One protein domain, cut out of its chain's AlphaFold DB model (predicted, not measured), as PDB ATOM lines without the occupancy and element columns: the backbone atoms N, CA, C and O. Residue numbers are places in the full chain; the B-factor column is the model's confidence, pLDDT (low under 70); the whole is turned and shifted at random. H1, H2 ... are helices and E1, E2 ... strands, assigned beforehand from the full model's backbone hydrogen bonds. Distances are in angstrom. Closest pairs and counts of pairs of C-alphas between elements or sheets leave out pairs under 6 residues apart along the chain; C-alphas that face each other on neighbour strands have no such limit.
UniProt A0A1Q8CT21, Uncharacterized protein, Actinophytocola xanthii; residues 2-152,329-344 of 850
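What this domain is: This is residues 2 to 152 and 329 to 344 of the 850 residues of an uncharacterized protein of Actinophytocola xanthii (UniProt A0A1Q8CT21). A strongly twisted five-stranded sheet has helix H5 on one face and H3 and H4 on the other. The long helix H3 reaches from it across one face of a small three-stranded sheet, which has H1 over its other face; the hairpin E7 and E8 lies at this far end. The printed part has 167 residues with five named helices and ten named strands, in the order E1 E2 E3 E4 E5 H1 E6 H2 E7 E8 H3 E9 H4 E10 H5, class mixed. The large sheet, E3 E2 E1 E9 E10, is mixed; the small one, E5 E4 E6, is antiparallel. The whole is compact, with a radius of gyration of the C-alphas of 15.5 A and spans of 51 by 34 by 25 A.

Where its parts are: E1, residues 3 to 9, begins at C-alpha 3 (282.890, 242.399, 181.844) and is 19.7 A long. E2, residues 13 to 22, is 29.7 A long. E3 is residues 30 to 32, E4 44 to 47, E5 53 to 55, H1 56 to 62, E6 70 to 72, H2 74 to 77, E7 84 to 86 and E8 89 to 91. H3, residues 93 to 112, is 28.9 A long. E9, residues 118 to 123, is 16.5 A long, H4, 129 to 140, 16.1 A, and E10, 147 to 151, 13.4 A. H5, residues 329 to 341, is 18.4 A long and ends at C-alpha 341 (283.668, 233.301, 189.238).

How they stand to each other: E1, E2 and E3 form a meander, each strand the antiparallel neighbour of the one before, with N 6 and O 17 at 2.8 A and N 30 and O 18 at 2.9 A. E9 is parallel to E1, with N 7 and O 120 at 2.9 A. E9, H4 and E10 form a strand-helix-strand unit, two parallel neighbour strands with a helix between, its crossover right-handed; N 148 and O 119 are 2.8 A apart. H5 is on the opposite face from H3 and H4; the closest C-alphas of E1 and H5, Gly 6 and Ala 335, are 3.8 A apart. H3 touches H4 with residues 94 to 101 alone, at a steep tilt of 48 degrees, the same way; the closest C-alphas are Glu 94 and Leu 135, 5.1 A. E5, H1 and E6 form a split unit, with E4 between the strands; N 54 and O 46 are 2.9 A apart, and so are N 45 and O 71. H1 and H3 lie on opposite faces of this sheet, at heights of 6.7 A and 8.0 A. H2 touches H3, closest at the C-alphas of Val 74 and Pro 93, 5.5 A. In the hairpin E7 and E8, N 84 and O 91 are 2.9 A apart. Every O i to N i+4 pair is within hydrogen-bond range in H3 and H5, 2 of 3 in H1 and 7 of 8 in H4; H2 is too short for one.

The domain as a whole: The C-alphas farthest apart, Arg 23 and Gly 88, are 51.3 A apart. Residues 153 to 328 are not printed, and C-alphas 152 and 329 are 9.6 A apart across the cut. The link E3 to E4 is long. Mean pLDDT of the printed part is 90.8; residues 343 to 344 are under 70.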
ATOM      1  N   PRO A   2     286.197 242.897 178.401       92.06
ATOM      2  CA  PRO A   2     285.506 241.806 179.091       92.06
ATOM      3  C   PRO A   2     284.890 242.332 180.396       92.06
ATOM      4  O   PRO A   2     285.511 243.134 181.100       92.06
ATOM      5  N   TYR A   3     283.654 241.934 180.687       95.81
ATOM      6  CA  TYR A   3     282.890 242.399 181.844       95.81
ATOM      7  C   TYR A   3     282.031 241.273 182.421       95.81
ATOM      8  O   TYR A   3     281.649 240.347 181.710       95.81
ATOM      9  N   ALA A   4     281.721 241.356 183.708       97.00
ATOM     10  CA  ALA A   4     280.783 240.480 184.390       97.00
ATOM     11  C   ALA A   4     279.504 241.262 184.702       97.00
ATOM     12  O   ALA A   4     279.580 242.431 185.089       97.00
ATOM     13  N   LEU A   5     278.346 240.629 184.519       98.06
ATOM     14  CA  LEU A   5     277.022 241.234 184.667       98.06
ATOM     15  C   LEU A   5     276.310 240.657 185.893       98.06
ATOM     16  O   LEU A   5     276.214 239.443 186.045       98.06
ATOM     17  N   GLY A   6     275.799 241.528 186.758       98.25
ATOM     18  CA  GLY A   6     274.888 241.189 187.845       98.25
ATOM     19  C   GLY A   6     273.494 241.733 187.565       98.25
ATOM     20  O   GLY A   6     273.360 242.897 187.193       98.25
ATOM     21  N   VAL A   7     272.467 240.909 187.764       98.06
ATOM     22  CA  VAL A   7     271.053 241.272 187.590       98.06
ATOM     23  C   VAL A   7     270.292 240.945 188.870       98.06
ATOM     24  O   VAL A   7     270.404 239.833 189.380       98.06
ATOM     25  N   ASP A   8     269.502 241.892 189.369       96.69
ATOM     26  CA  ASP A   8     268.570 241.687 190.478       96.69
ATOM     27  C   ASP A   8     267.121 241.748 189.982       96.69
ATOM     28  O   ASP A   8     266.692 242.734 189.374       96.69
ATOM     29  N   LEU A   9     266.369 240.679 190.243       91.56
ATOM     30  CA  LEU A   9     264.984 240.499 189.816       91.56
ATOM     31  C   LEU A   9     264.027 240.876 190.954       91.56
ATOM     32  O   LEU A   9     263.334 240.032 191.521       91.56
ATOM     33  N   GLY A  10     264.000 242.160 191.306       86.94
ATOM     34  CA  GLY A  10     263.077 242.681 192.308       86.94
ATOM     35  C   GLY A  10     261.622 242.692 191.823       86.94
ATOM     36  O   GLY A  10     261.325 242.934 190.650       86.94
ATOM     37  N   SER A  11     260.675 242.496 192.744       82.25
ATOM     38  CA  SER A  11     259.238 242.486 192.426       82.25
ATOM     39  C   SER A  11     258.722 243.838 191.905       82.25
ATOM     40  O   SER A  11     257.738 243.876 191.178       82.25
ATOM     41  N   GLY A  12     259.357 244.963 192.260       86.56
ATOM     42  CA  GLY A  12     258.983 246.302 191.771       86.56
ATOM     43  C   GLY A  12     259.895 246.867 190.688       86.56
ATOM     44  O   GLY A  12     259.403 247.533 189.779       86.56
ATOM     45  N   ARG A  13     261.203 246.591 190.755       91.12
ATOM     46  CA  ARG A  13     262.203 247.040 189.777       91.12
ATOM     47  C   ARG A  13     263.203 245.922 189.492       91.12
ATOM     48  O   ARG A  13     263.555 245.177 190.401       91.12
ATOM     49  N   VAL A  14     263.658 245.846 188.249       94.56
ATOM     50  CA  VAL A  14     264.787 245.021 187.812       94.56
ATOM     51  C   VAL A  14     266.003 245.935 187.737       94.56
ATOM     52  O   VAL A  14     265.955 246.954 187.049       94.56
ATOM     53  N   THR A  15     267.086 245.597 188.437       96.62
ATOM     54  CA  THR A  15     268.326 246.393 188.419       96.62
ATOM     55  C   THR A  15     269.478 245.581 187.837       96.62
ATOM     56  O   THR A  15     269.489 244.352 187.909       96.62
ATOM     57  N   ALA A  16     270.443 246.261 187.216       97.81
ATOM     58  CA  ALA A  16     271.613 245.625 186.623       97.81
ATOM     59  C   ALA A  16     272.882 246.428 186.911       97.81
ATOM     60  O   ALA A  16     272.857 247.657 186.985       97.81
ATOM     61  N   ALA A  17     274.001 245.730 187.053       98.06
ATOM     62  CA  ALA A  17     275.314 246.328 187.232       98.06
ATOM     63  C   ALA A  17     276.387 245.508 186.515       98.06
ATOM     64  O   ALA A  17     276.238 244.303 186.318       98.06
ATOM     65  N   ILE A  18     277.488 246.155 186.152       97.69
ATOM     66  CA  ILE A  18     278.620 245.540 185.464       97.69
ATOM     67  C   ILE A  18     279.931 245.853 186.178       97.69
ATOM     68  O   ILE A  18     280.191 246.986 186.576       97.69
ATOM     69  N   SER A  19     280.789 244.845 186.311       97.25
ATOM     70  CA  SER A  19     282.202 245.030 186.650       97.25
ATOM     71  C   SER A  19     283.018 244.758 185.393       97.25
ATOM     72  O   SER A  19     282.927 243.673 184.821       97.25
ATOM     73  N   ARG A  20     283.798 245.736 184.925       96.00
ATOM     74  CA  ARG A  20     284.691 245.563 183.764       96.00
ATOM     75  C   ARG A  20     286.063 245.075 184.221       96.00
ATOM     76  O   ARG A  20     286.532 245.471 185.285       96.00
ATOM     77  N   ASN A  21     286.724 244.250 183.417       94.38
ATOM     78  CA  ASN A  21     288.097 243.822 183.660       94.38
ATOM     79  C   ASN A  21     289.075 244.665 182.823       94.38
ATOM     80  O   ASN A  21     289.053 244.614 181.590       94.38
ATOM     81  N   ASP A  22     289.949 245.418 183.493       92.00
ATOM     82  CA  ASP A  22     291.112 246.063 182.881       92.00
ATOM     83  C   ASP A  22     292.371 245.255 183.223       92.00
ATOM     84  O   ASP A  22     292.828 245.226 184.367       92.00
ATOM     85  N   ARG A  23     292.934 244.579 182.213       88.38
ATOM     86  CA  ARG A  23     294.242 243.885 182.268       88.38
ATOM     87  C   ARG A  23     294.380 242.888 183.431       88.38
ATOM     88  O   ARG A  23     295.430 242.802 184.064       88.38
ATOM     89  N   GLY A  24     293.322 242.137 183.716       85.50
ATOM     90  CA  GLY A  24     293.256 241.161 184.805       85.50
ATOM     91  C   GLY A  24     292.661 241.712 186.104       85.50
ATOM     92  O   GLY A  24     292.229 240.921 186.939       85.50
ATOM     93  N   ARG A  25     292.550 243.037 186.271       90.12
ATOM     94  CA  ARG A  25     291.914 243.662 187.436       90.12
ATOM     95  C   ARG A  25     290.450 243.993 187.151       90.12
ATOM     96  O   ARG A  25     290.144 244.813 186.290       90.12
ATOM     97  N   TRP A  26     289.553 243.429 187.950       92.50
ATOM     98  CA  TRP A  26     288.150 243.840 187.984       92.50
ATOM     99  C   TRP A  26     287.999 245.230 188.619       92.50
ATOM    100  O   TRP A  26     288.596 245.532 189.656       92.50
ATOM    101  N   LEU A  27     287.232 246.096 187.960       94.81
ATOM    102  CA  LEU A  27     286.866 247.427 188.439       94.81
ATOM    103  C   LEU A  27     285.656 247.343 189.395       94.81
ATOM    104  O   LEU A  27     284.929 246.344 189.366       94.81
ATOM    105  N   PRO A  28     285.406 248.365 190.240       94.44
ATOM    106  CA  PRO A  28     284.171 248.450 191.023       94.44
ATOM    107  C   PRO A  28     282.929 248.288 190.135       94.44
ATOM    108  O   PRO A  28     282.942 248.710 188.981       94.44
ATOM    109  N   ALA A  29     281.863 247.680 190.660       96.25
ATOM    110  CA  ALA A  29     280.642 247.481 189.884       96.25
ATOM    111  C   ALA A  29     279.887 248.805 189.667       96.25
ATOM    112  O   ALA A  29     279.463 249.467 190.622       96.25
ATOM    113  N   GLU A  30     279.700 249.155 188.398       96.19
ATOM    114  CA  GLU A  30     278.937 250.307 187.914       96.19
ATOM    115  C   GLU A  30     277.502 249.882 187.586       96.19
ATOM    116  O   GLU A  30     277.275 248.782 187.086       96.19
ATOM    117  N   VAL A  31     276.518 250.738 187.859       96.75
ATOM    118  CA  VAL A  31     275.100 250.437 187.597       96.75
ATOM    119  C   VAL A  31     274.751 250.753 186.147       96.75
ATOM    120  O   VAL A  31     275.155 251.787 185.617       96.75
ATOM    121  N   VAL A  32     273.966 249.879 185.520       96.31
ATOM    122  CA  VAL A  32     273.416 250.103 184.183       96.31
ATOM    123  C   VAL A  32     272.047 250.760 184.315       96.31
ATOM    124  O   VAL A  32     271.141 250.207 184.935       96.31
ATOM    125  N   ALA A  33     271.884 251.929 183.693       94.56
ATOM    126  CA  ALA A  33     270.609 252.633 183.632       94.56
ATOM    127  C   ALA A  33     269.659 251.946 182.629       94.56
ATOM    128  O   ALA A  33     269.634 252.280 181.441       94.56
ATOM    129  N   LEU A  34     268.914 250.944 183.102       92.25
ATOM    130  CA  LEU A  34     267.891 250.228 182.333       92.25
ATOM    131  C   LEU A  34     266.691 251.154 182.071       92.25
ATOM    132  O   LEU A  34     266.252 251.859 182.976       92.25
ATOM    133  N   ASP A  35     266.192 251.192 180.832       86.44
ATOM    134  CA  ASP A  35     265.243 252.218 180.345       86.44
ATOM    135  C   ASP A  35     265.693 253.679 180.599       86.44
ATOM    136  O   ASP A  35     264.887 254.610 180.587       86.44
ATOM    137  N   GLY A  36     266.995 253.902 180.808       87.12
ATOM    138  CA  GLY A  36     267.565 255.207 181.155       87.12
ATOM    139  C   GLY A  36     267.476 255.584 182.640       87.12
ATOM    140  O   GLY A  36     267.953 256.658 183.002       87.12
ATOM    141  N   ASP A  37     266.936 254.720 183.506       88.62
ATOM    142  CA  ASP A  37     266.823 254.968 184.948       88.62
ATOM    143  C   ASP A  37     267.915 254.208 185.740       88.62
ATOM    144  O   ASP A  37     267.967 252.974 185.690       88.62
ATOM    145  N   PRO A  38     268.804 254.893 186.493       86.44
ATOM    146  CA  PRO A  38     269.820 254.241 187.324       86.44
ATOM    147  C   PRO A  38     269.243 253.483 188.535       86.44
ATOM    148  O   PRO A  38     269.949 252.655 189.104       86.44
ATOM    149  N   ALA A  39     267.979 253.691 188.915       85.19
ATOM    150  CA  ALA A  39     267.264 252.835 189.868       85.19
ATOM    151  C   ALA A  39     266.704 251.546 189.216       85.19
ATOM    152  O   ALA A  39     265.986 250.782 189.865       85.19
ATOM    153  N   GLY A  40     267.023 251.298 187.939       89.69
ATOM    154  CA  GLY A  40     266.617 250.125 187.167       89.69
ATOM    155  C   GLY A  40     265.198 250.216 186.599       89.69
ATOM    156  O   GLY A  40     264.381 251.029 187.030       89.69
ATOM    157  N   ALA A  41     264.877 249.366 185.628       91.69
ATOM    158  CA  ALA A  41     263.574 249.368 184.967       91.69
ATOM    159  C   ALA A  41     262.466 248.841 185.893       91.69
ATOM    160  O   ALA A  41     262.721 248.073 186.821       91.69
ATOM    161  N   VAL A  42     261.210 249.221 185.648       89.69
ATOM    162  CA  VAL A  42     260.067 248.691 186.414       89.69
ATOM    163  C   VAL A  42     259.893 247.192 186.135       89.69
ATOM    164  O   VAL A  42     260.029 246.744 185.001       89.69
ATOM    165  N   SER A  43     259.554 246.406 187.160       90.69
ATOM    166  CA  SER A  43     259.311 244.956 187.065       90.69
ATOM    167  C   SER A  43     257.920 244.659 186.476       90.69
ATOM    168  O   SER A  43     257.003 244.141 187.121       90.69
ATOM    169  N   ALA A  44     257.767 245.079 185.221       91.44
ATOM    170  CA  ALA A  44     256.610 244.907 184.361       91.44
ATOM    171  C   ALA A  44     257.076 244.401 182.991       91.44
ATOM    172  O   ALA A  44     258.149 244.783 182.521       91.44
ATOM    173  N   LEU A  45     256.262 243.574 182.344       92.31
ATOM    174  CA  LEU A  45     256.492 243.100 180.981       92.31
ATOM    175  C   LEU A  45     255.185 243.107 180.193       92.31
ATOM    176  O   LEU A  45     254.113 242.940 180.767       92.31
ATOM    177  N   HIS A  46     255.291 243.275 178.884       91.06
ATOM    178  CA  HIS A  46     254.195 243.307 177.929       91.06
ATOM    179  C   HIS A  46     254.469 242.257 176.852       91.06
ATOM    180  O   HIS A  46     255.488 242.339 176.166       91.06
ATOM    181  N   VAL A  47     253.580 241.271 176.712       88.69
ATOM    182  CA  VAL A  47     253.630 240.332 175.583       88.69
ATOM    183  C   VAL A  47     252.860 240.950 174.421       88.69
ATOM    184  O   VAL A  47     251.672 241.238 174.527       88.69
ATOM    185  N   THR A  48     253.555 241.195 173.318       85.62
ATOM    186  CA  THR A  48     252.970 241.777 172.105       85.62
ATOM    187  C   THR A  48     252.135 240.755 171.327       85.62
ATOM    188  O   THR A  48     252.343 239.551 171.437       85.62
ATOM    189  N   GLU A  49     251.270 241.230 170.424       81.69
ATOM    190  CA  GLU A  49     250.527 240.399 169.451       81.69
ATOM    191  C   GLU A  49     251.431 239.590 168.491       81.69
ATOM    192  O   GLU A  49     250.937 238.784 167.706       81.69
ATOM    193  N   GLN A  50     252.748 239.816 168.536       81.31
ATOM    194  CA  GLN A  50     253.775 239.102 167.769       81.31
ATOM    195  C   GLN A  50     254.594 238.132 168.644       81.31
ATOM    196  O   GLN A  50     255.686 237.744 168.243       81.31
ATOM    197  N   ASP A  51     254.118 237.813 169.854       76.50
ATOM    198  CA  ASP A  51     254.762 236.938 170.851       76.50
ATOM    199  C   ASP A  51     256.173 237.378 171.300       76.50
ATOM    200  O   ASP A  51     256.910 236.621 171.934       76.50
ATOM    201  N   THR A  52     256.528 238.644 171.041       82.19
ATOM    202  CA  THR A  52     257.746 239.286 171.560       82.19
ATOM    203  C   THR A  52     257.467 240.021 172.870       82.19
ATOM    204  O   THR A  52     256.376 240.574 173.055       82.19
ATOM    205  N   VAL A  53     258.457 240.059 173.768       85.12
ATOM    206  CA  VAL A  53     258.344 240.687 175.095       85.12
ATOM    207  C   VAL A  53     258.973 242.084 175.112       85.12
ATOM    208  O   VAL A  53     260.159 242.245 174.826       85.12
ATOM    209  N   GLU A  54     258.199 243.089 175.525       89.19
ATOM    210  CA  GLU A  54     258.718 244.374 176.009       89.19
ATOM    211  C   GLU A  54     258.779 244.373 177.542       89.19
ATOM    212  O   GLU A  54     257.970 243.724 178.201       89.19
ATOM    213  N   VAL A  55     259.710 245.126 178.130       89.69
ATOM    214  CA  VAL A  55     259.930 245.195 179.587       89.69
ATOM    215  C   VAL A  55     259.878 246.659 180.044       89.69
ATOM    216  O   VAL A  55     259.949 247.579 179.225       89.69
ATOM    217  N   GLY A  56     259.710 246.888 181.345       88.31
ATOM    218  CA  GLY A  56     259.977 248.179 181.968       88.31
ATOM    219  C   GLY A  56     258.960 249.265 181.632       88.31
ATOM    220  O   GLY A  56     257.752 249.023 181.566       88.31
ATOM    221  N   GLY A  57     259.448 250.486 181.431       84.19
ATOM    222  CA  GLY A  57     258.633 251.648 181.091       84.19
ATOM    223  C   GLY A  57     257.847 251.447 179.795       84.19
ATOM    224  O   GLY A  57     256.696 251.873 179.716       84.19
ATOM    225  N   ARG A  58     258.409 250.720 178.816       83.69
ATOM    226  CA  ARG A  58     257.702 250.370 177.571       83.69
ATOM    227  C   ARG A  58     256.469 249.510 177.839       83.69
ATOM    228  O   ARG A  58     255.395 249.828 177.339       83.69
ATOM    229  N   ALA A  59     256.600 248.488 178.685       86.31
ATOM    230  CA  ALA A  59     255.483 247.624 179.056       86.31
ATOM    231  C   ALA A  59     254.349 248.387 179.766       86.31
ATOM    232  O   ALA A  59     253.172 248.076 179.582       86.31
ATOM    233  N   LEU A  60     254.676 249.430 180.538       84.19
ATOM    234  CA  LEU A  60     253.670 250.272 181.190       84.19
ATOM    235  C   LEU A  60     252.841 251.107 180.201       84.19
ATOM    236  O   LEU A  60     251.677 251.381 180.492       84.19
ATOM    237  N   LEU A  61     253.387 251.471 179.034       84.06
ATOM    238  CA  LEU A  61     252.655 252.225 178.004       84.06
ATOM    239  C   LEU A  61     251.499 251.422 177.384       84.06
ATOM    240  O   LEU A  61     250.558 252.021 176.866       84.06
ATOM    241  N   ALA A  62     251.537 250.088 177.453       80.50
ATOM    242  CA  ALA A  62     250.462 249.232 176.958       80.50
ATOM    243  C   ALA A  62     249.226 249.219 177.879       80.50
ATOM    244  O   ALA A  62     248.109 249.042 177.392       80.50
ATOM    245  N   LEU A  63     249.391 249.458 179.189       79.75
ATOM    246  CA  LEU A  63     248.336 249.286 180.205       79.75
ATOM    247  C   LEU A  63     246.995 249.993 179.912       79.75
ATOM    248  O   LEU A  63     245.965 249.368 180.159       79.75
ATOM    249  N   PRO A  64     246.940 251.236 179.382       78.44
ATOM    250  CA  PRO A  64     245.665 251.903 179.099       78.44
ATOM    251  C   PRO A  64     244.853 251.270 177.958       78.44
ATOM    252  O   PRO A  64     243.662 251.546 177.847       78.44
ATOM    253  N   ALA A  65     245.486 250.461 177.099       77.12
ATOM    254  CA  ALA A  65     244.873 249.882 175.899       77.12
ATOM    255  C   ALA A  65     244.811 248.343 175.920       77.12
ATOM    256  O   ALA A  65     243.856 247.765 175.412       77.12
ATOM    257  N   ARG A  66     245.813 247.682 176.513       78.38
ATOM    258  CA  ARG A  66     245.924 246.222 176.650       78.38
ATOM    259  C   ARG A  66     246.359 245.852 178.072       78.38
ATOM    260  O   ARG A  66     247.446 245.338 178.303       78.38
ATOM    261  N   ALA A  67     245.503 246.111 179.059       79.25
ATOM    262  CA  ALA A  67     245.760 245.677 180.438       79.25
ATOM    263  C   ALA A  67     245.884 244.142 180.573       79.25
ATOM    264  O   ALA A  67     246.525 243.667 181.505       79.25
ATOM    265  N   GLY A  68     245.293 243.380 179.642       85.31
ATOM    266  CA  GLY A  68     245.352 241.917 179.599       85.31
ATOM    267  C   GLY A  68     246.697 241.332 179.160       85.31
ATOM    268  O   GLY A  68     246.974 240.188 179.505       85.31
ATOM    269  N   SER A  69     247.554 242.088 178.464       85.88
ATOM    270  CA  SER A  69     248.843 241.600 177.950       85.88
ATOM    271  C   SER A  69     250.048 241.974 178.821       85.88
ATOM    272  O   SER A  69     251.186 241.619 178.495       85.88
ATOM    273  N   VAL A  70     249.821 242.687 179.930       89.62
ATOM    274  CA  VAL A  70     250.878 243.216 180.803       89.62
ATOM    275  C   VAL A  70     250.935 242.457 182.126       89.62
ATOM    276  O   VAL A  70     250.040 242.573 182.962       89.62
ATOM    277  N   ALA A  71     252.038 241.748 182.366       90.62
ATOM    278  CA  ALA A  71     252.330 241.161 183.670       90.62
ATOM    279  C   ALA A  71     253.197 242.095 184.528       90.62
ATOM    280  O   ALA A  71     253.975 242.911 184.034       90.62
ATOM    281  N   ARG A  72     253.104 241.926 185.847       90.50
ATOM    282  CA  ARG A  72     254.006 242.513 186.848       90.50
ATOM    283  C   ARG A  72     254.386 241.436 187.858       90.50
ATOM    284  O   ARG A  72     253.658 240.455 187.990       90.50
ATOM    285  N   ARG A  73     255.488 241.630 188.592       88.00
ATOM    286  CA  ARG A  73     255.898 240.751 189.711       88.00
ATOM    287  C   ARG A  73     256.079 239.265 189.345       88.00
ATOM    288  O   ARG A  73     256.012 238.414 190.222       88.00
ATOM    289  N   VAL A  74     256.323 238.923 188.074       90.62
ATOM    290  CA  VAL A  74     256.312 237.518 187.599       90.62
ATOM    291  C   VAL A  74     257.318 236.607 188.305       90.62
ATOM    292  O   VAL A  74     257.020 235.437 188.524       90.62
ATOM    293  N   VAL A  75     258.446 237.162 188.757       90.31
ATOM    294  CA  VAL A  75     259.449 236.469 189.582       90.31
ATOM    295  C   VAL A  75     258.856 235.890 190.876       90.31
ATOM    296  O   VAL A  75     259.273 234.825 191.319       90.31
ATOM    297  N   ASP A  76     257.838 236.536 191.453       89.62
ATOM    298  CA  ASP A  76     257.181 236.095 192.689       89.62
ATOM    299  C   ASP A  76     256.377 234.802 192.490       89.62
ATOM    300  O   ASP A  76     256.202 234.036 193.435       89.62
ATOM    301  N   ARG A  77     255.908 234.566 191.258       92.25
ATOM    302  CA  ARG A  77     255.039 233.444 190.880       92.25
ATOM    303  C   ARG A  77     255.808 232.200 190.425       92.25
ATOM    304  O   ARG A  77     255.192 231.219 190.025       92.25
ATOM    305  N   ILE A  78     257.144 232.208 190.436       93.06
ATOM    306  CA  ILE A  78     257.932 231.043 189.998       93.06
ATOM    307  C   ILE A  78     257.632 229.838 190.896       93.06
ATOM    308  O   ILE A  78     257.758 229.903 192.121       93.06
ATOM    309  N   GLY A  79     257.242 228.726 190.274       90.50
ATOM    310  CA  GLY A  79     256.772 227.526 190.966       90.50
ATOM    311  C   GLY A  79     255.286 227.517 191.345       90.50
ATOM    312  O   GLY A  79     254.854 226.530 191.935       90.50
ATOM    313  N   ASP A  80     254.504 228.546 190.998       90.38
ATOM    314  CA  ASP A  80     253.040 228.457 190.992       90.38
ATOM    315  C   ASP A  80     252.591 227.445 189.924       90.38
ATOM    316  O   ASP A  80     253.041 227.495 188.781       90.38
ATOM    317  N   GLU A  81     251.637 226.568 190.247       86.56
ATOM    318  CA  GLU A  81     251.101 225.608 189.264       86.56
ATOM    319  C   GLU A  81     250.135 226.242 188.250       86.56
ATOM    320  O   GLU A  81     249.837 225.656 187.209       86.56
ATOM    321  N   VAL A  82     249.632 227.444 188.549       91.31
ATOM    322  CA  VAL A  82     248.736 228.208 187.675       91.31
ATOM    323  C   VAL A  82     249.580 229.179 186.839       91.31
ATOM    324  O   VAL A  82     250.225 230.048 187.430       91.31
ATOM    325  N   PRO A  83     249.569 229.114 185.495       91.69
ATOM    326  CA  PRO A  83     250.349 230.029 184.658       91.69
ATOM    327  C   PRO A  83     249.917 231.499 184.815       91.69
ATOM    328  O   PRO A  83     248.901 231.828 185.436       91.69
ATOM    329  N   VAL A  84     250.690 232.422 184.244       92.31
ATOM    330  CA  VAL A  84     250.217 233.789 183.992       92.31
ATOM    331  C   VAL A  84     249.403 233.760 182.702       92.31
ATOM    332  O   VAL A  84     249.906 233.313 181.675       92.31
ATOM    333  N   ILE A  85     248.150 234.218 182.742       91.88
ATOM    334  CA  ILE A  85     247.334 234.373 181.534       91.88
ATOM    335  C   ILE A  85     247.536 235.789 180.996       91.88
ATOM    336  O   ILE A  85     247.246 236.743 181.717       91.88
ATOM    337  N   LEU A  86     248.016 235.923 179.757       90.88
ATOM    338  CA  LEU A  86     248.191 237.212 179.075       90.88
ATOM    339  C   LEU A  86     247.498 237.172 177.709       90.88
ATOM    340  O   LEU A  86     247.741 236.258 176.925       90.88
ATOM    341  N   ASP A  87     246.574 238.109 177.473       88.50
ATOM    342  CA  ASP A  87     245.628 238.131 176.337       88.50
ATOM    343  C   ASP A  87     245.039 236.742 175.991       88.50
ATOM    344  O   ASP A  87     244.913 236.329 174.839       88.50
ATOM    345  N   GLY A  88     244.668 235.996 177.040       87.62
ATOM    346  CA  GLY A  88     244.046 234.670 176.952       87.62
ATOM    347  C   GLY A  88     245.012 233.489 176.790       87.62
ATOM    348  O   GLY A  88     244.559 232.346 176.842       87.62
ATOM    349  N   ARG A  89     246.323 233.724 176.641       89.81
ATOM    350  CA  ARG A  89     247.347 232.677 176.474       89.81
ATOM    351  C   ARG A  89     248.068 232.352 177.794       89.81
ATOM    352  O   ARG A  89     248.364 233.281 178.546       89.81
ATOM    353  N   PRO A  90     248.365 231.072 178.095       91.94
ATOM    354  CA  PRO A  90     249.080 230.677 179.305       91.94
ATOM    355  C   PRO A  90     250.606 230.723 179.130       91.94
ATOM    356  O   PRO A  90     251.163 230.095 178.228       91.94
ATOM    357  N   TYR A  91     251.284 231.393 180.063       92.25
ATOM    358  CA  TYR A  91     252.743 231.507 180.117       92.25
ATOM    359  C   TYR A  91     253.295 231.089 181.492       92.25
ATOM    360  O   TYR A  91     252.820 231.598 182.516       92.25
ATOM    361  N   PRO A  92     254.309 230.206 181.563       93.88
ATOM    362  CA  PRO A  92     254.983 229.886 182.819       93.88
ATOM    363  C   PRO A  92     255.734 231.106 183.397       93.88
ATOM    364  O   PRO A  92     256.454 231.785 182.650       93.88
ATOM    365  N   PRO A  93     255.623 231.396 184.708       94.56
ATOM    366  CA  PRO A  93     256.293 232.538 185.342       94.56
ATOM    367  C   PRO A  93     257.820 232.558 185.167       94.56
ATOM    368  O   PRO A  93     258.413 233.622 184.979       94.56
ATOM    369  N   GLU A  94     258.465 231.392 185.178       94.69
ATOM    370  CA  GLU A  94     259.904 231.233 184.951       94.69
ATOM    371  C   GLU A  94     260.333 231.581 183.522       94.69
ATOM    372  O   GLU A  94     261.385 232.195 183.353       94.69
ATOM    373  N   VAL A  95     259.513 231.290 182.504       93.44
ATOM    374  CA  VAL A  95     259.798 231.656 181.101       93.44
ATOM    375  C   VAL A  95     259.659 233.166 180.912       93.44
ATOM    376  O   VAL A  95     260.542 233.802 180.335       93.44
ATOM    377  N   LEU A  96     258.614 233.771 181.484       93.56
ATOM    378  CA  LEU A  96     258.448 235.229 181.514       93.56
ATOM    379  C   LEU A  96     259.621 235.928 182.221       93.56
ATOM    380  O   LEU A  96     260.109 236.960 181.765       93.56
ATOM    381  N   THR A  97     260.109 235.345 183.317       94.62
ATOM    382  CA  THR A  97     261.258 235.871 184.067       94.62
ATOM    383  C   THR A  97     262.576 235.683 183.305       94.62
ATOM    384  O   THR A  97     263.411 236.587 183.295       94.62
ATOM    385  N   ALA A  98     262.758 234.562 182.601       94.31
ATOM    386  CA  ALA A  98     263.917 234.338 181.739       94.31
ATOM    387  C   ALA A  98     263.945 235.299 180.536       94.31
ATOM    388  O   ALA A  98     265.010 235.812 180.198       94.31
ATOM    389  N   ALA A  99     262.787 235.633 179.952       92.81
ATOM    390  CA  ALA A  99     262.677 236.659 178.912       92.81
ATOM    391  C   ALA A  99     263.072 238.061 179.422       92.81
ATOM    392  O   ALA A  99     263.749 238.804 178.711       92.81
ATOM    393  N   VAL A 100     262.730 238.402 180.674       93.81
ATOM    394  CA  VAL A 100     263.191 239.639 181.335       93.81
ATOM    395  C   VAL A 100     264.714 239.646 181.523       93.81
ATOM    396  O   VAL A 100     265.349 240.660 181.237       93.81
ATOM    397  N   VAL A 101     265.331 238.528 181.931       95.75
ATOM    398  CA  VAL A 101     266.804 238.423 182.010       95.75
ATOM    399  C   VAL A 101     267.448 238.541 180.625       95.75
ATOM    400  O   VAL A 101     268.436 239.259 180.484       95.75
ATOM    401  N   GLY A 102     266.878 237.903 179.598       94.31
ATOM    402  CA  GLY A 102     267.331 238.030 178.210       94.31
ATOM    403  C   GLY A 102     267.320 239.479 177.722       94.31
ATOM    404  O   GLY A 102     268.326 239.957 177.206       94.31
ATOM    405  N   TRP A 103     266.235 240.214 177.983       93.25
ATOM    406  CA  TRP A 103     266.145 241.645 177.682       93.25
ATOM    407  C   TRP A 103     267.234 242.476 178.387       93.25
ATOM    408  O   TRP A 103     267.849 243.327 177.746       93.25
ATOM    409  N   VAL A 104     267.528 242.210 179.669       95.38
ATOM    410  CA  VAL A 104     268.628 242.890 180.383       95.38
ATOM    411  C   VAL A 104     269.982 242.573 179.745       95.38
ATOM    412  O   VAL A 104     270.778 243.485 179.526       95.38
ATOM    413  N   VAL A 105     270.257 241.304 179.431       95.50
ATOM    414  CA  VAL A 105     271.526 240.883 178.815       95.50
ATOM    415  C   VAL A 105     271.717 241.553 177.454       95.50
ATOM    416  O   VAL A 105     272.763 242.159 177.229       95.50
ATOM    417  N   ASP A 106     270.696 241.537 176.599       92.88
ATOM    418  CA  ASP A 106     270.735 242.150 175.269       92.88
ATOM    419  C   ASP A 106     270.881 243.685 175.332       92.88
ATOM    420  O   ASP A 106     271.603 244.270 174.523       92.88
ATOM    421  N   TYR A 107     270.253 244.352 176.311       93.19
ATOM    422  CA  TYR A 107     270.397 245.797 176.547       93.19
ATOM    423  C   TYR A 107     271.831 246.176 176.961       93.19
ATOM    424  O   TYR A 107     272.386 247.177 176.496       93.19
ATOM    425  N   VAL A 108     272.459 245.362 177.817       95.25
ATOM    426  CA  VAL A 108     273.847 245.569 178.258       95.25
ATOM    427  C   VAL A 108     274.835 245.238 177.135       95.25
ATOM    428  O   VAL A 108     275.743 246.027 176.884       95.25
ATOM    429  N   GLU A 109     274.648 244.130 176.412       94.50
ATOM    430  CA  GLU A 109     275.500 243.735 175.276       94.50
ATOM    431  C   GLU A 109     275.452 244.774 174.143       94.50
ATOM    432  O   GLU A 109     276.495 245.140 173.597       94.50
ATOM    433  N   ALA A 110     274.278 245.350 173.855       92.88
ATOM    434  CA  ALA A 110     274.136 246.458 172.906       92.88
ATOM    435  C   ALA A 110     274.874 247.745 173.336       92.88
ATOM    436  O   ALA A 110     275.161 248.593 172.490       92.88
ATOM    437  N   THR A 111     275.193 247.889 174.628       91.12
ATOM    438  CA  THR A 111     275.916 249.041 175.193       91.12
ATOM    439  C   THR A 111     277.428 248.792 175.276       91.12
ATOM    440  O   THR A 111     278.217 249.663 174.915       91.12
ATOM    441  N   GLU A 112     277.855 247.601 175.714       93.75
ATOM    442  CA  GLU A 112     279.274 247.231 175.863       93.75
ATOM    443  C   GLU A 112     279.917 246.703 174.562       93.75
ATOM    444  O   GLU A 112     281.147 246.649 174.452       93.75
ATOM    445  N   GLY A 113     279.105 246.320 173.568       93.31
ATOM    446  CA  GLY A 113     279.534 245.881 172.234       93.31
ATOM    447  C   GLY A 113     280.119 244.464 172.162       93.31
ATOM    448  O   GLY A 113     280.644 244.075 171.117       93.31
ATOM    449  N   VAL A 114     280.059 243.708 173.260       92.38
ATOM    450  CA  VAL A 114     280.474 242.301 173.396       92.38
ATOM    451  C   VAL A 114     279.556 241.611 174.416       92.38
ATOM    452  O   VAL A 114     279.039 242.306 175.290       92.38
ATOM    453  N   PRO A 115     279.367 240.280 174.367       93.31
ATOM    454  CA  PRO A 115     278.627 239.563 175.404       93.31
ATOM    455  C   PRO A 115     279.341 239.616 176.763       93.31
ATOM    456  O   PRO A 115     280.576 239.671 176.843       93.31
ATOM    457  N   ALA A 116     278.560 239.534 177.843       94.38
ATOM    458  CA  ALA A 116     279.094 239.423 179.197       94.38
ATOM    459  C   ALA A 116     279.939 238.146 179.339       94.38
ATOM    460  O   ALA A 116     279.553 237.072 178.885       94.38
ATOM    461  N   SER A 117     281.089 238.253 180.000       93.44
ATOM    462  CA  SER A 117     281.998 237.126 180.222       93.44
ATOM    463  C   SER A 117     281.399 236.098 181.184       93.44
ATOM    464  O   SER A 117     281.518 234.906 180.926       93.44
ATOM    465  N   HIS A 118     280.742 236.558 182.255       94.94
ATOM    466  CA  HIS A 118     279.926 235.771 183.192       94.94
ATOM    467  C   HIS A 118     278.695 236.595 183.613       94.94
ATOM    468  O   HIS A 118     278.754 237.829 183.662       94.94
ATOM    469  N   LEU A 119     277.608 235.909 183.964       96.50
ATOM    470  CA  LEU A 119     276.345 236.474 184.445       96.50
ATOM    471  C   LEU A 119     276.015 235.931 185.846       96.50
ATOM    472  O   LEU A 119     276.076 234.726 186.078       96.50
ATOM    473  N   ALA A 120     275.595 236.790 186.771       97.56
ATOM    474  CA  ALA A 120     274.929 236.386 188.007       97.56
ATOM    475  C   ALA A 120     273.508 236.953 188.059       97.56
ATOM    476  O   ALA A 120     273.310 238.158 187.906       97.56
ATOM    477  N   VAL A 121     272.528 236.087 188.314       97.88
ATOM    478  CA  VAL A 121     271.123 236.468 188.512       97.88
ATOM    479  C   VAL A 121     270.762 236.243 189.975       97.88
ATOM    480  O   VAL A 121     270.889 235.128 190.492       97.88
ATOM    481  N   ALA A 122     270.338 237.307 190.653       96.69
ATOM    482  CA  ALA A 122     270.017 237.274 192.069       96.69
ATOM    483  C   ALA A 122     268.584 236.757 192.313       96.69
ATOM    484  O   ALA A 122     267.646 237.180 191.636       96.69
ATOM    485  N   HIS A 123     268.404 235.852 193.282       94.00
ATOM    486  CA  HIS A 123     267.111 235.233 193.615       94.00
ATOM    487  C   HIS A 123     266.800 235.259 195.129       94.00
ATOM    488  O   HIS A 123     267.730 235.305 195.938       94.00
ATOM    489  N   PRO A 124     265.519 235.199 195.550       91.19
ATOM    490  CA  PRO A 124     265.140 235.111 196.966       91.19
ATOM    491  C   PRO A 124     265.817 233.927 197.687       91.19
ATOM    492  O   PRO A 124     265.920 232.845 197.098       91.19
ATOM    493  N   PRO A 125     266.275 234.070 198.948       91.25
ATOM    494  CA  PRO A 125     267.024 233.026 199.644       91.25
ATOM    495  C   PRO A 125     266.149 231.819 200.004       91.25
ATOM    496  O   PRO A 125     266.651 230.701 200.019       91.25
ATOM    497  N   ALA A 126     264.839 232.014 200.198       89.44
ATOM    498  CA  ALA A 126     263.884 230.942 200.487       89.44
ATOM    499  C   ALA A 126     263.571 230.027 199.283       89.44
ATOM    500  O   ALA A 126     262.763 229.102 199.388       89.44
ATOM    501  N   TRP A 127     264.188 230.253 198.120       91.25
ATOM    502  CA  TRP A 127     264.034 229.364 196.971       91.25
ATOM    503  C   TRP A 127     264.870 228.089 197.122       91.25
ATOM    504  O   TRP A 127     266.058 228.046 196.791       91.25
ATOM    505  N   GLY A 128     264.198 227.018 197.542       90.88
ATOM    506  CA  GLY A 128     264.720 225.656 197.453       90.88
ATOM    507  C   GLY A 128     264.977 225.185 196.006       90.88
ATOM    508  O   GLY A 128     264.695 225.909 195.041       90.88
ATOM    509  N   PRO A 129     265.489 223.950 195.831       93.81
ATOM    510  CA  PRO A 129     265.938 223.431 194.536       93.81
ATOM    511  C   PRO A 129     264.901 223.514 193.408       93.81
ATOM    512  O   PRO A 129     265.278 223.796 192.278       93.81
ATOM    513  N   TYR A 130     263.606 223.349 193.706       95.00
ATOM    514  CA  TYR A 130     262.523 223.392 192.714       95.00
ATOM    515  C   TYR A 130     262.436 224.734 191.963       95.00
ATOM    516  O   TYR A 130     262.625 224.770 190.749       95.00
ATOM    517  N   ARG A 131     262.238 225.857 192.675       95.69
ATOM    518  CA  ARG A 131     262.139 227.198 192.057       95.69
ATOM    519  C   ARG A 131     263.422 227.590 191.316       95.69
ATOM    520  O   ARG A 131     263.366 228.133 190.215       95.69
ATOM    521  N   ARG A 132     264.586 227.257 191.893       95.56
ATOM    522  CA  ARG A 132     265.899 227.448 191.253       95.56
ATOM    523  C   ARG A 132     266.038 226.604 189.987       95.56
ATOM    524  O   ARG A 132     266.582 227.096 189.005       95.56
ATOM    525  N   GLY A 133     265.534 225.371 189.995       95.50
ATOM    526  CA  GLY A 133     265.527 224.451 188.860       95.50
ATOM    527  C   GLY A 133     264.669 224.959 187.704       95.50
ATOM    528  O   GLY A 133     265.174 225.034 186.588       95.50
ATOM    529  N   LEU A 134     263.436 225.397 187.982       95.94
ATOM    530  CA  LEU A 134     262.536 226.008 186.995       95.94
ATOM    531  C   LEU A 134     263.180 227.213 186.296       95.94
ATOM    532  O   LEU A 134     263.290 227.228 185.070       95.94
ATOM    533  N   LEU A 135     263.691 228.184 187.064       95.31
ATOM    534  CA  LEU A 135     264.368 229.344 186.477       95.31
ATOM    535  C   LEU A 135     265.654 228.937 185.734       95.31
ATOM    536  O   LEU A 135     265.925 229.456 184.657       95.31
ATOM    537  N   SER A 136     266.427 227.975 186.251       94.06
ATOM    538  CA  SER A 136     267.633 227.477 185.568       94.06
ATOM    539  C   SER A 136     267.325 226.716 184.277       94.06
ATOM    540  O   SER A 136     268.179 226.657 183.396       94.06
ATOM    541  N   ALA A 137     266.154 226.091 184.151       93.75
ATOM    542  CA  ALA A 137     265.706 225.486 182.902       93.75
ATOM    543  C   ALA A 137     265.334 226.590 181.902       93.75
ATOM    544  O   ALA A 137     265.962 226.694 180.853       93.75
ATOM    545  N   ALA A 138     264.426 227.492 182.286       94.19
ATOM    546  CA  ALA A 138     263.986 228.599 181.438       94.19
ATOM    547  C   ALA A 138     265.143 229.502 180.957       94.19
ATOM    548  O   ALA A 138     265.142 229.937 179.810       94.19
ATOM    549  N   LEU A 139     266.160 229.757 181.791       93.62
ATOM    550  CA  LEU A 139     267.332 230.560 181.414       93.62
ATOM    551  C   LEU A 139     268.275 229.875 180.406       93.62
ATOM    552  O   LEU A 139     268.977 230.583 179.684       93.62
ATOM    553  N   ARG A 140     268.308 228.534 180.328       90.06
ATOM    554  CA  ARG A 140     269.133 227.818 179.329       90.06
ATOM    555  C   ARG A 140     268.599 228.024 177.911       90.06
ATOM    556  O   ARG A 140     269.389 228.263 177.001       90.06
ATOM    557  N   GLU A 141     267.278 228.025 177.749       89.19
ATOM    558  CA  GLU A 141     266.610 228.223 176.452       89.19
ATOM    559  C   GLU A 141     266.869 229.619 175.842       89.19
ATOM    560  O   GLU A 141     266.748 229.810 174.634       89.19
ATOM    561  N   VAL A 142     267.277 230.606 176.654       85.25
ATOM    562  CA  VAL A 142     267.485 232.009 176.232       85.25
ATOM    563  C   VAL A 142     268.914 232.272 175.700       85.25
ATOM    564  O   VAL A 142     269.269 233.409 175.391       85.25
ATOM    565  N   ASN A 143     269.749 231.233 175.530       83.69
ATOM    566  CA  ASN A 143     271.103 231.328 174.950       83.69
ATOM    567  C   ASN A 143     271.965 232.432 175.614       83.69
ATOM    568  O   ASN A 143     272.476 233.363 174.973       83.69
ATOM    569  N   LEU A 144     272.035 232.361 176.943       87.81
ATOM    570  CA  LEU A 144     272.732 233.310 177.809       87.81
ATOM    571  C   LEU A 144     274.220 232.935 177.994       87.81
ATOM    572  O   LEU A 144     274.583 231.772 177.814       87.81
ATOM    573  N   PRO A 145     275.095 233.895 178.366       83.19
ATOM    574  CA  PRO A 145     276.481 233.611 178.765       83.19
ATOM    575  C   PRO A 145     276.567 232.748 180.041       83.19
ATOM    576  O   PRO A 145     275.552 232.505 180.691       83.19
ATOM    577  N   GLU A 146     277.778 232.303 180.425       89.69
ATOM    578  CA  GLU A 146     278.023 231.450 181.610       89.69
ATOM    579  C   GLU A 146     277.373 232.066 182.868       89.69
ATOM    580  O   GLU A 146     277.818 233.105 183.364       89.69
ATOM    581  N   LEU A 147     276.275 231.451 183.338       92.81
ATOM    582  CA  LEU A 147     275.366 232.033 184.331       92.81
ATOM    583  C   LEU A 147     275.424 231.326 185.687       92.81
ATOM    584  O   LEU A 147     275.547 230.107 185.775       92.81
ATOM    585  N   THR A 148     275.272 232.099 186.759       93.81
ATOM    586  CA  THR A 148     275.158 231.618 188.142       93.81
ATOM    587  C   THR A 148     273.902 232.193 188.797       93.81
ATOM    588  O   THR A 148     273.684 233.404 188.772       93.81
ATOM    589  N   LEU A 149     273.086 231.342 189.425       95.62
ATOM    590  CA  LEU A 149     272.041 231.796 190.346       95.62
ATOM    591  C   LEU A 149     272.660 232.082 191.720       95.62
ATOM    592  O   LEU A 149     273.339 231.223 192.281       95.62
ATOM    593  N   LEU A 150     272.418 233.280 192.254       95.19
ATOM    594  CA  LEU A 150     273.010 233.776 193.498       95.19
ATOM    595  C   LEU A 150     271.909 234.230 194.479       95.19
ATOM    596  O   LEU A 150     271.021 234.972 194.068       95.19
ATOM    597  N   PRO A 151     271.935 233.872 195.775       95.75
ATOM    598  CA  PRO A 151     270.957 234.407 196.721       95.75
ATOM    599  C   PRO A 151     271.111 235.928 196.899       95.75
ATOM    600  O   PRO A 151     272.220 236.416 197.133       95.75
ATOM    601  N   ARG A 152     270.004 236.683 196.863       95.62
ATOM    602  CA  ARG A 152     269.970 238.146 197.079       95.62
ATOM    603  C   ARG A 152     270.755 238.623 198.320       95.62
ATOM    604  O   ARG A 152     271.547 239.555 198.162       95.62
ATOM    605  N   ALA A 329     272.406 247.769 195.292       96.69
ATOM    606  CA  ALA A 329     273.447 247.021 195.999       96.69
ATOM    607  C   ALA A 329     273.452 245.520 195.655       96.69
ATOM    608  O   ALA A 329     274.515 244.920 195.512       96.69
ATOM    609  N   ILE A 330     272.274 244.922 195.454       97.44
ATOM    610  CA  ILE A 330     272.138 243.502 195.106       97.44
ATOM    611  C   ILE A 330     272.711 243.231 193.704       97.44
ATOM    612  O   ILE A 330     273.554 242.347 193.557       97.44
ATOM    613  N   ALA A 331     272.359 244.025 192.686       98.06
ATOM    614  CA  ALA A 331     272.921 243.867 191.340       98.06
ATOM    615  C   ALA A 331     274.433 244.157 191.295       98.06
ATOM    616  O   ALA A 331     275.181 243.396 190.677       98.06
ATOM    617  N   ARG A 332     274.915 245.195 192.001       97.94
ATOM    618  CA  ARG A 332     276.360 245.474 192.147       97.94
ATOM    619  C   ARG A 332     277.104 244.286 192.752       97.94
ATOM    620  O   ARG A 332     278.127 243.861 192.221       97.94
ATOM    621  N   GLY A 333     276.571 243.726 193.835       97.19
ATOM    622  CA  GLY A 333     277.116 242.549 194.500       97.19
ATOM    623  C   GLY A 333     277.111 241.294 193.629       97.19
ATOM    624  O   GLY A 333     278.098 240.561 193.601       97.19
ATOM    625  N   ALA A 334     276.050 241.084 192.846       98.00
ATOM    626  CA  ALA A 334     275.981 240.006 191.865       98.00
ATOM    627  C   ALA A 334     277.053 240.166 190.769       98.00
ATOM    628  O   ALA A 334     277.737 239.198 190.442       98.00
ATOM    629  N   ALA A 335     277.283 241.384 190.268       97.75
ATOM    630  CA  ALA A 335     278.330 241.660 189.281       97.75
ATOM    631  C   ALA A 335     279.737 241.396 189.845       97.75
ATOM    632  O   ALA A 335     280.591 240.839 189.155       97.75
ATOM    633  N   LEU A 336     279.968 241.741 191.117       95.62
ATOM    634  CA  LEU A 336     281.214 241.456 191.840       95.62
ATOM    635  C   LEU A 336     281.414 239.954 192.101       95.62
ATOM    636  O   LEU A 336     282.541 239.468 192.017       95.62
ATOM    637  N   ALA A 337     280.348 239.202 192.382       94.69
ATOM    638  CA  ALA A 337     280.408 237.748 192.510       94.69
ATOM    639  C   ALA A 337     280.714 237.077 191.157       94.69
ATOM    640  O   ALA A 337     281.649 236.281 191.066       94.69
ATOM    641  N   ALA A 338     280.008 237.468 190.089       95.00
ATOM    642  CA  ALA A 338     280.262 236.998 188.726       95.00
ATOM    643  C   ALA A 338     281.701 237.299 188.270       95.00
ATOM    644  O   ALA A 338     282.348 236.433 187.687       95.00
ATOM    645  N   ALA A 339     282.234 238.480 188.604       93.25
ATOM    646  CA  ALA A 339     283.619 238.866 188.332       93.25
ATOM    647  C   ALA A 339     284.659 237.953 189.011       93.25
ATOM    648  O   ALA A 339     285.733 237.737 188.457       93.25
ATOM    649  N   ARG A 340     284.364 237.380 190.186       87.75
ATOM    650  CA  ARG A 340     285.266 236.406 190.832       87.75
ATOM    651  C   ARG A 340     285.118 234.990 190.286       87.75
ATOM    652  O   ARG A 340     286.116 234.283 190.201       87.75
ATOM    653  N   SER A 341     283.903 234.583 189.916       82.38
ATOM    654  CA  SER A 341     283.668 233.301 189.238       82.38
ATOM    655  C   SER A 341     284.276 233.272 187.834       82.38
ATOM    656  O   SER A 341     284.702 232.211 187.377       82.38
ATOM    657  N   ALA A 342     284.358 234.438 187.181       74.81
ATOM    658  CA  ALA A 342     284.966 234.634 185.873       74.81
ATOM    659  C   ALA A 342     286.448 234.238 185.877       74.81
ATOM    660  O   ALA A 342     287.344 235.033 186.178       74.81
ATOM    661  N   LYS A 343     286.683 232.975 185.502       55.78
ATOM    662  CA  LYS A 343     288.006 232.391 185.267       55.78
ATOM    663  C   LYS A 343     288.804 233.350 184.370       55.78
ATOM    664  O   LYS A 343     288.247 233.827 183.378       55.78
ATOM    665  N   PRO A 344     290.087 233.632 184.660       43.34
ATOM    666  CA  PRO A 344     290.886 234.468 183.776       43.34
ATOM    667  C   PRO A 344     290.951 233.803 182.401       43.34
ATOM    668  O   PRO A 344     291.475 232.694 182.272       43.34
TER     669      PRO A 344